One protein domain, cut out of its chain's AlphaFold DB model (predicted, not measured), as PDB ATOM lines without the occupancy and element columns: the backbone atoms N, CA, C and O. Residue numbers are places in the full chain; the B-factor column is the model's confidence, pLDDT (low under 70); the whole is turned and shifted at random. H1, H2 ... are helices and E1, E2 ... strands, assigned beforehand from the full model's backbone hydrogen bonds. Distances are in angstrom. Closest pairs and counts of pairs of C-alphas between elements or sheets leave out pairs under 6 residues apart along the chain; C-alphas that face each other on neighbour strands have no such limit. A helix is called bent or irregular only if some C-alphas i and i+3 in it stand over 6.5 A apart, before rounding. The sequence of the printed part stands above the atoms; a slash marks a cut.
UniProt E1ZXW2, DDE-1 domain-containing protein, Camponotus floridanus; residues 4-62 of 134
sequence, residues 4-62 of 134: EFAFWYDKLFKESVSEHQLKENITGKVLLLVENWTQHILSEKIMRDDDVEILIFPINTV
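AT A GLANCE: This is residues 4 to 62 of the 134 residues of the protein "DDE-1 domain-containing protein" of Camponotus floridanus (UniProt E1ZXW2). A long helix, H1, and a ribbon of two parallel strands, E1 and E2, make the two arms of a wedge, with residues 25 to 29 joining them at its narrow end. The crossover from E1 to E2 runs through the short helix H2, which stands off to one side of H1, on the same side of the ribbon as H1, and comes closer to E2 than to H1. The printed part has 59 residues with two named helices and two named strands, in the order H1, E1, H2, E2; the class is mixed, helices and strands. It is only just compact, close to loose, with a radius of gyration of the C-alphas of 12.4 A, and its elongated outline spans 35 by 22 by 18 A.

HOW THE PARTS SIT: The sheet has two strands, E1, residues 30 to 35, and E2, residues 52 to 57, which are parallel neighbours with 23 degrees between their directions. C-alphas 32 and 54 face each other at 4.7 A. N 32 and O 53, at 2.8 A, and N 55 and O 32, at 2.9 A, are within hydrogen-bond range. With H2, residues 44 to 47, between them, the strands form a strand-helix-strand unit, two parallel neighbour strands joined through a helix, and its crossover is right-handed. The closest C-alphas of H2 and E2 are those of Met 47 and Ile 54, 6.5 A apart. H1, residues 4 to 24, and E1 are near each other, with 5 pairs of C-alphas within 10 A. H1 and E2 are apart. H1 and H2 are close but not clearly touching; their closest C-alphas, of Ala 6 and Ile 46, are 8.0 A apart. In H1, 14 of 17 O i to N i+4 pairs are within hydrogen-bond range; H2 is too short for such a pair, and its one O i to N i+3 pair is within range.

IN THESE COORDINATES: E1 begins at C-alpha 30, (444.654, 288.479, 294.965), and measures 16.5 A from first to last C-alpha. E2 measures 15.9 A and ends at C-alpha 57, (448.572, 272.503, 295.192). H1 begins at C-alpha 4, (448.087, 280.236, 313.509), and measures 28.4 A. It is neither bent nor irregular, but only just: C-alphas 10 and 13 are 6.4 A apart. H2 measures 4.9 A.

THE WHOLE: The two C-alphas farthest apart are those of Asn 25 and Gln 39, at 35.6 A. The printed part has no cut. The links from H1 to E1 and from H2 to E2 are tight, and the link from E1 to H2, with 8 residues, is short. The mean pLDDT of the printed part is 85.6, and residues 37 to 41 and 60 to 62 are under 70.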
ATOM      1  N   GLU A   4     446.913 279.509 313.966       85.38
ATOM      2  CA  GLU A   4     448.087 280.236 313.509       85.38
ATOM      3  C   GLU A   4     447.933 280.653 312.043       85.38
ATOM      4  O   GLU A   4     448.195 281.808 311.716       85.38
ATOM      5  N   PHE A   5     447.440 279.757 311.176       84.81
ATOM      6  CA  PHE A   5     447.169 280.104 309.779       84.81
ATOM      7  C   PHE A   5     446.057 281.148 309.665       84.81
ATOM      8  O   PHE A   5     446.226 282.139 308.963       84.81
ATOM      9  N   ALA A   6     444.940 280.957 310.374       87.38
ATOM     10  CA  ALA A   6     443.833 281.912 310.351       87.38
ATOM     11  C   ALA A   6     444.279 283.303 310.828       87.38
ATOM     12  O   ALA A   6     443.954 284.309 310.200       87.38
ATOM     13  N   PHE A   7     445.085 283.359 311.895       90.69
ATOM     14  CA  PHE A   7     445.684 284.604 312.366       90.69
ATOM     15  C   PHE A   7     446.595 285.233 311.309       90.69
ATOM     16  O   PHE A   7     446.445 286.414 311.008       90.69
ATOM     17  N   TRP A   8     447.514 284.462 310.721       91.88
ATOM     18  CA  TRP A   8     448.398 284.962 309.668       91.88
ATOM     19  C   TRP A   8     447.606 285.499 308.469       91.88
ATOM     20  O   TRP A   8     447.898 286.592 307.989       91.88
ATOM     21  N   TYR A   9     446.577 284.777 308.025       91.81
ATOM     22  CA  TYR A   9     445.751 285.163 306.887       91.81
ATOM     23  C   TYR A   9     445.009 286.480 307.154       91.81
ATOM     24  O   TYR A   9     445.162 287.445 306.405       91.81
ATOM     25  N   ASP A  10     444.265 286.553 308.263       91.81
ATOM     26  CA  ASP A  10     443.421 287.708 308.576       91.81
ATOM     27  C   ASP A  10     444.231 288.940 309.010       91.81
ATOM     28  O   ASP A  10     443.825 290.061 308.708       91.81
ATOM     29  N   LYS A  11     445.337 288.756 309.747       94.88
ATOM     30  CA  LYS A  11     446.059 289.854 310.420       94.88
ATOM     31  C   LYS A  11     447.375 290.254 309.797       94.88
ATOM     32  O   LYS A  11     447.849 291.344 310.074       94.88
ATOM     33  N   LEU A  12     447.990 289.393 308.998       93.88
ATOM     34  CA  LEU A  12     449.283 289.704 308.391       93.88
ATOM     35  C   LEU A  12     449.141 289.795 306.879       93.88
ATOM     36  O   LEU A  12     449.463 290.827 306.294       93.88
ATOM     37  N   PHE A  13     448.614 288.747 306.249       94.12
ATOM     38  CA  PHE A  13     448.501 288.665 304.799       94.12
ATOM     39  C   PHE A  13     447.539 289.716 304.235       94.12
ATOM     40  O   PHE A  13     447.964 290.555 303.443       94.12
ATOM     41  N   LYS A  14     446.269 289.720 304.666       94.62
ATOM     42  CA  LYS A  14     445.260 290.649 304.129       94.62
ATOM     43  C   LYS A  14     445.600 292.117 304.386       94.62
ATOM     44  O   LYS A  14     445.429 292.942 303.493       94.62
ATOM     45  N   GLU A  15     446.096 292.435 305.581       95.62
ATOM     46  CA  GLU A  15     446.495 293.803 305.932       95.62
ATOM     47  C   GLU A  15     447.665 294.268 305.044       95.62
ATOM     48  O   GLU A  15     447.554 295.306 304.395       95.62
ATOM     49  N   SER A  16     448.712 293.447 304.883       94.69
ATOM     50  CA  SER A  16     449.862 293.781 304.020       94.69
ATOM     51  C   SER A  16     449.481 293.918 302.543       94.69
ATOM     52  O   SER A  16     449.981 294.800 301.845       94.69
ATOM     53  N   VAL A  17     448.597 293.047 302.048       94.44
ATOM     54  CA  VAL A  17     448.088 293.100 300.670       94.44
ATOM     55  C   VAL A  17     447.323 294.396 300.428       94.44
ATOM     56  O   VAL A  17     447.580 295.071 299.434       94.44
ATOM     57  N   SER A  18     446.425 294.761 301.344       94.50
ATOM     58  CA  SER A  18     445.631 295.988 301.251       94.50
ATOM     59  C   SER A  18     446.521 297.233 301.253       94.50
ATOM     60  O   SER A  18     446.380 298.101 300.391       94.50
ATOM     61  N   GLU A  19     447.501 297.290 302.159       95.25
ATOM     62  CA  GLU A  19     448.482 298.380 302.207       95.25
ATOM     63  C   GLU A  19     449.270 298.500 300.898       95.25
ATOM     64  O   GLU A  19     449.438 299.602 300.370       95.25
ATOM     65  N   HIS A  20     449.725 297.374 300.342       93.31
ATOM     66  CA  HIS A  20     450.457 297.357 299.080       93.31
ATOM     67  C   HIS A  20     449.583 297.792 297.896       93.31
ATOM     68  O   HIS A  20     449.998 298.646 297.113       93.31
ATOM     69  N   GLN A  21     448.363 297.261 297.785       95.12
ATOM     70  CA  GLN A  21     447.417 297.632 296.730       95.12
ATOM     71  C   GLN A  21     447.074 299.123 296.775       95.12
ATOM     72  O   GLN A  21     447.071 299.779 295.734       95.12
ATOM     73  N   LEU A  22     446.862 299.677 297.972       95.81
ATOM     74  CA  LEU A  22     446.611 301.104 298.160       95.81
ATOM     75  C   LEU A  22     447.828 301.954 297.772       95.81
ATOM     76  O   LEU A  22     447.677 302.962 297.083       95.81
ATOM     77  N   LYS A  23     449.032 301.545 298.186       96.38
ATOM     78  CA  LYS A  23     450.280 302.263 297.890       96.38
ATOM     79  C   LYS A  23     450.605 302.286 296.396       96.38
ATOM     80  O   LYS A  23     451.018 303.322 295.885       96.38
ATOM     81  N   GLU A  24     450.417 301.165 295.708       94.31
ATOM     82  CA  GLU A  24     450.763 301.005 294.291       94.31
ATOM     83  C   GLU A  24     449.571 301.260 293.348       94.31
ATOM     84  O   GLU A  24     449.695 301.119 292.132       94.31
ATOM     85  N   ASN A  25     448.410 301.652 293.890       94.75
ATOM     86  CA  ASN A  25     447.159 301.852 293.152       94.75
ATOM     87  C   ASN A  25     446.760 300.624 292.298       94.75
ATOM     88  O   ASN A  25     446.283 300.744 291.167       94.75
ATOM     89  N   ILE A  26     446.981 299.428 292.849       94.12
ATOM     90  CA  ILE A  26     446.627 298.143 292.239       94.12
ATOM     91  C   ILE A  26     445.201 297.785 292.659       94.12
ATOM     92  O   ILE A  26     444.828 297.921 293.821       94.12
ATOM     93  N   THR A  27     444.402 297.288 291.717       92.38
ATOM     94  CA  THR A  27     443.032 296.826 291.977       92.38
ATOM     95  C   THR A  27     442.839 295.406 291.456       92.38
ATOM     96  O   THR A  27     443.527 294.983 290.527       92.38
ATOM     97  N   GLY A  28     441.900 294.671 292.052       91.81
ATOM     98  CA  GLY A  28     441.551 293.309 291.648       91.81
ATOM     99  C   GLY A  28     441.776 292.274 292.747       91.81
ATOM    100  O   GLY A  28     442.288 292.583 293.824       91.81
ATOM    101  N   LYS A  29     441.360 291.039 292.451       93.12
ATOM    102  CA  LYS A  29     441.509 289.908 293.368       93.12
ATOM    103  C   LYS A  29     442.968 289.498 293.500       93.12
ATOM    104  O   LYS A  29     443.726 289.541 292.530       93.12
ATOM    105  N   VAL A  30     443.332 289.042 294.691       94.62
ATOM    106  CA  VAL A  30     444.654 288.479 294.965       94.62
ATOM    107  C   VAL A  30     444.620 286.971 294.824       94.62
ATOM    108  O   VAL A  30     443.710 286.318 295.317       94.62
ATOM    109  N   LEU A  31     445.633 286.413 294.168       91.81
ATOM    110  CA  LEU A  31     445.806 284.974 294.050       91.81
ATOM    111  C   LEU A  31     446.794 284.485 295.115       91.81
ATOM    112  O   LEU A  31     447.970 284.851 295.085       91.81
ATOM    113  N   LEU A  32     446.333 283.652 296.045       89.44
ATOM    114  CA  LEU A  32     447.163 283.013 297.063       89.44
ATOM    115  C   LEU A  32     447.394 281.544 296.700       89.44
ATOM    116  O   LEU A  32     446.466 280.739 296.640       89.44
ATOM    117  N   LEU A  33     448.655 281.184 296.482       85.69
ATOM    118  CA  LEU A  33     449.055 279.819 296.156       85.69
ATOM    119  C   LEU A  33     449.541 279.110 297.429       85.69
ATOM    120  O   LEU A  33     450.459 279.592 298.090       85.69
ATOM    121  N   VAL A  34     448.934 277.973 297.779       81.88
ATOM    122  CA  VAL A  34     449.227 277.234 299.020       81.88
ATOM    123  C   VAL A  34     449.512 275.774 298.697       81.88
ATOM    124  O   VAL A  34     448.742 275.120 298.003       81.88
ATOM    125  N   GLU A  35     450.598 275.222 299.224       78.44
ATOM    126  CA  GLU A  35     450.865 273.789 299.109       78.44
ATOM    127  C   GLU A  35     450.143 273.000 300.214       78.44
ATOM    128  O   GLU A  35     450.149 273.385 301.385       78.44
ATOM    129  N   ASN A  36     449.515 271.879 299.852       73.94
ATOM    130  CA  ASN A  36     448.651 271.089 300.729       73.94
ATOM    131  C   ASN A  36     449.417 270.203 301.728       73.94
ATOM    132  O   ASN A  36     449.215 268.993 301.760       73.94
ATOM    133  N   TRP A  37     450.291 270.773 302.559       63.78
ATOM    134  CA  TRP A  37     451.171 269.995 303.445       63.78
ATOM    135  C   TRP A  37     450.443 269.125 304.483       63.78
ATOM    136  O   TRP A  37     451.002 268.122 304.919       63.78
ATOM    137  N   THR A  38     449.222 269.474 304.903       61.47
ATOM    138  CA  THR A  38     448.565 268.809 306.051       61.47
ATOM    139  C   THR A  38     447.070 268.510 305.879       61.47
ATOM    140  O   THR A  38     446.391 268.236 306.864       61.47
ATOM    141  N   GLN A  39     446.535 268.520 304.650       58.88
ATOM    142  CA  GLN A  39     445.145 268.138 304.304       58.88
ATOM    143  C   GLN A  39     444.000 268.908 305.013       58.88
ATOM    144  O   GLN A  39     442.840 268.716 304.660       58.88
ATOM    145  N   HIS A  40     444.278 269.827 305.950       60.44
ATOM    146  CA  HIS A  40     443.256 270.474 306.796       60.44
ATOM    147  C   HIS A  40     443.524 271.957 307.118       60.44
ATOM    148  O   HIS A  40     443.199 272.445 308.211       60.44
ATOM    149  N   ILE A  41     444.134 272.691 306.186       64.06
ATOM    150  CA  ILE A  41     444.693 274.013 306.498       64.06
ATOM    151  C   ILE A  41     443.607 275.099 306.580       64.06
ATOM    152  O   ILE A  41     443.661 275.911 307.501       64.06
ATOM    153  N   LEU A  42     442.582 275.073 305.720       73.56
ATOM    154  CA  LEU A  42     441.713 276.238 305.485       73.56
ATOM    155  C   LEU A  42     440.249 275.975 305.855       73.56
ATOM    156  O   LEU A  42     439.694 274.929 305.517       73.56
ATOM    157  N   SER A  43     439.617 276.915 306.557       82.19
ATOM    158  CA  SER A  43     438.163 276.915 306.749       82.19
ATOM    159  C   SER A  43     437.430 277.274 305.456       82.19
ATOM    160  O   SER A  43     437.961 277.971 304.591       82.19
ATOM    161  N   GLU A  44     436.155 276.881 305.357       83.19
ATOM    162  CA  GLU A  44     435.282 277.343 304.267       83.19
ATOM    163  C   GLU A  44     435.201 278.872 304.186       83.19
ATOM    164  O   GLU A  44     435.006 279.410 303.100       83.19
ATOM    165  N   LYS A  45     435.356 279.573 305.319       85.50
ATOM    166  CA  LYS A  45     435.350 281.037 305.370       85.50
ATOM    167  C   LYS A  45     436.524 281.611 304.578       85.50
ATOM    168  O   LYS A  45     436.304 282.480 303.746       85.50
ATOM    169  N   ILE A  46     437.740 281.115 304.815       86.69
ATOM    170  CA  ILE A  46     438.935 281.552 304.078       86.69
ATOM    171  C   ILE A  46     438.837 281.142 302.603       86.69
ATOM    172  O   ILE A  46     439.207 281.905 301.722       86.69
ATOM    173  N   MET A  47     438.277 279.964 302.313       86.31
ATOM    174  CA  MET A  47     438.133 279.473 300.936       86.31
ATOM    175  C   MET A  47     437.116 280.239 300.084       86.31
ATOM    176  O   MET A  47     437.122 280.091 298.865       86.31
ATOM    177  N   ARG A  48     436.226 281.016 300.708       88.25
ATOM    178  CA  ARG A  48     435.186 281.813 300.041       88.25
ATOM    179  C   ARG A  48     435.430 283.318 300.192       88.25
ATOM    180  O   ARG A  48     434.472 284.083 300.202       88.25
ATOM    181  N   ASP A  49     436.680 283.734 300.374       90.69
ATOM    182  CA  ASP A  49     437.026 285.153 300.420       90.69
ATOM    183  C   ASP A  49     436.800 285.790 299.037       90.69
ATOM    184  O   ASP A  49     437.300 285.307 298.021       90.69
ATOM    185  N   ASP A  50     436.009 286.860 298.979       91.50
ATOM    186  CA  ASP A  50     435.671 287.509 297.712       91.50
ATOM    187  C   ASP A  50     436.870 288.253 297.111       91.50
ATOM    188  O   ASP A  50     436.975 288.341 295.882       91.50
ATOM    189  N   ASP A  51     437.793 288.724 297.953       92.81
ATOM    190  CA  ASP A  51     438.956 289.519 297.552       92.81
ATOM    191  C   ASP A  51     440.188 288.651 297.253       92.81
ATOM    192  O   ASP A  51     441.146 289.119 296.627       92.81
ATOM    193  N   VAL A  52     440.172 287.380 297.673       93.81
ATOM    194  CA  VAL A  52     441.311 286.462 297.558       93.81
ATOM    195  C   VAL A  52     440.877 285.123 296.970       93.81
ATOM    196  O   VAL A  52     440.102 284.377 297.559       93.81
ATOM    197  N   GLU A  53     441.443 284.769 295.823       93.12
ATOM    198  CA  GLU A  53     441.336 283.432 295.253       93.12
ATOM    199  C   GLU A  53     442.478 282.559 295.775       93.12
ATOM    200  O   GLU A  53     443.646 282.937 295.693       93.12
ATOM    201  N   ILE A  54     442.160 281.382 296.316       88.94
ATOM    202  CA  ILE A  54     443.164 280.490 296.900       88.94
ATOM    203  C   ILE A  54     443.262 279.209 296.078       88.94
ATOM    204  O   ILE A  54     442.288 278.465 295.951       88.94
ATOM    205  N   LEU A  55     444.460 278.917 295.573       86.56
ATOM    206  CA  LEU A  55     444.763 277.677 294.860       86.56
ATOM    207  C   LEU A  55     445.606 276.758 295.737       86.56
ATOM    208  O   LEU A  55     446.719 277.102 296.139       86.56
ATOM    209  N   ILE A  56     445.068 275.569 296.008       83.19
ATOM    210  CA  ILE A  56     445.740 274.539 296.797       83.19
ATOM    211  C   ILE A  56     446.435 273.547 295.858       83.19
ATOM    212  O   ILE A  56     445.778 272.852 295.083       83.19
ATOM    213  N   PHE A  57     447.756 273.438 295.968       79.50
ATOM    214  CA  PHE A  57     448.572 272.503 295.192       79.50
ATOM    215  C   PHE A  57     448.802 271.188 295.950       79.50
ATOM    216  O   PHE A  57     448.874 271.201 297.181       79.50
ATOM    217  N   PRO A  58     448.950 270.043 295.254       78.38
ATOM    218  CA  PRO A  58     449.328 268.772 295.874       78.38
ATOM    219  C   PRO A  58     450.627 268.851 296.698       78.38
ATOM    220  O   PRO A  58     451.453 269.742 296.511       78.38
ATOM    221  N   ILE A  59     450.837 267.891 297.600       71.75
ATOM    222  CA  ILE A  59     452.104 267.768 298.341       71.75
ATOM    223  C   ILE A  59     453.244 267.477 297.358       71.75
ATOM    224  O   ILE A  59     453.074 266.666 296.448       71.75
ATOM    225  N   ASN A  60     454.412 268.085 297.581       65.81
ATOM    226  CA  ASN A  60     455.608 267.993 296.738       65.81
ATOM    227  C   ASN A  60     455.481 268.707 295.386       65.81
ATOM    228  O   ASN A  60     456.281 268.457 294.483       65.81
ATOM    229  N   THR A  61     454.534 269.640 295.258       66.88
ATOM    230  CA  THR A  61     454.520 270.581 294.127       66.88
ATOM    231  C   THR A  61     455.473 271.755 294.365       66.88
ATOM    232  O   THR A  61     455.546 272.649 293.525       66.88
ATOM    233  N   VAL A  62     456.263 271.731 295.455       57.91
ATOM    234  CA  VAL A  62     457.408 272.626 295.726       57.91
ATOM    235  C   VAL A  62     458.248 272.898 294.472       57.91
ATOM    236  O   VAL A  62     458.785 273.988 294.347       57.91
TER     237      VAL A  62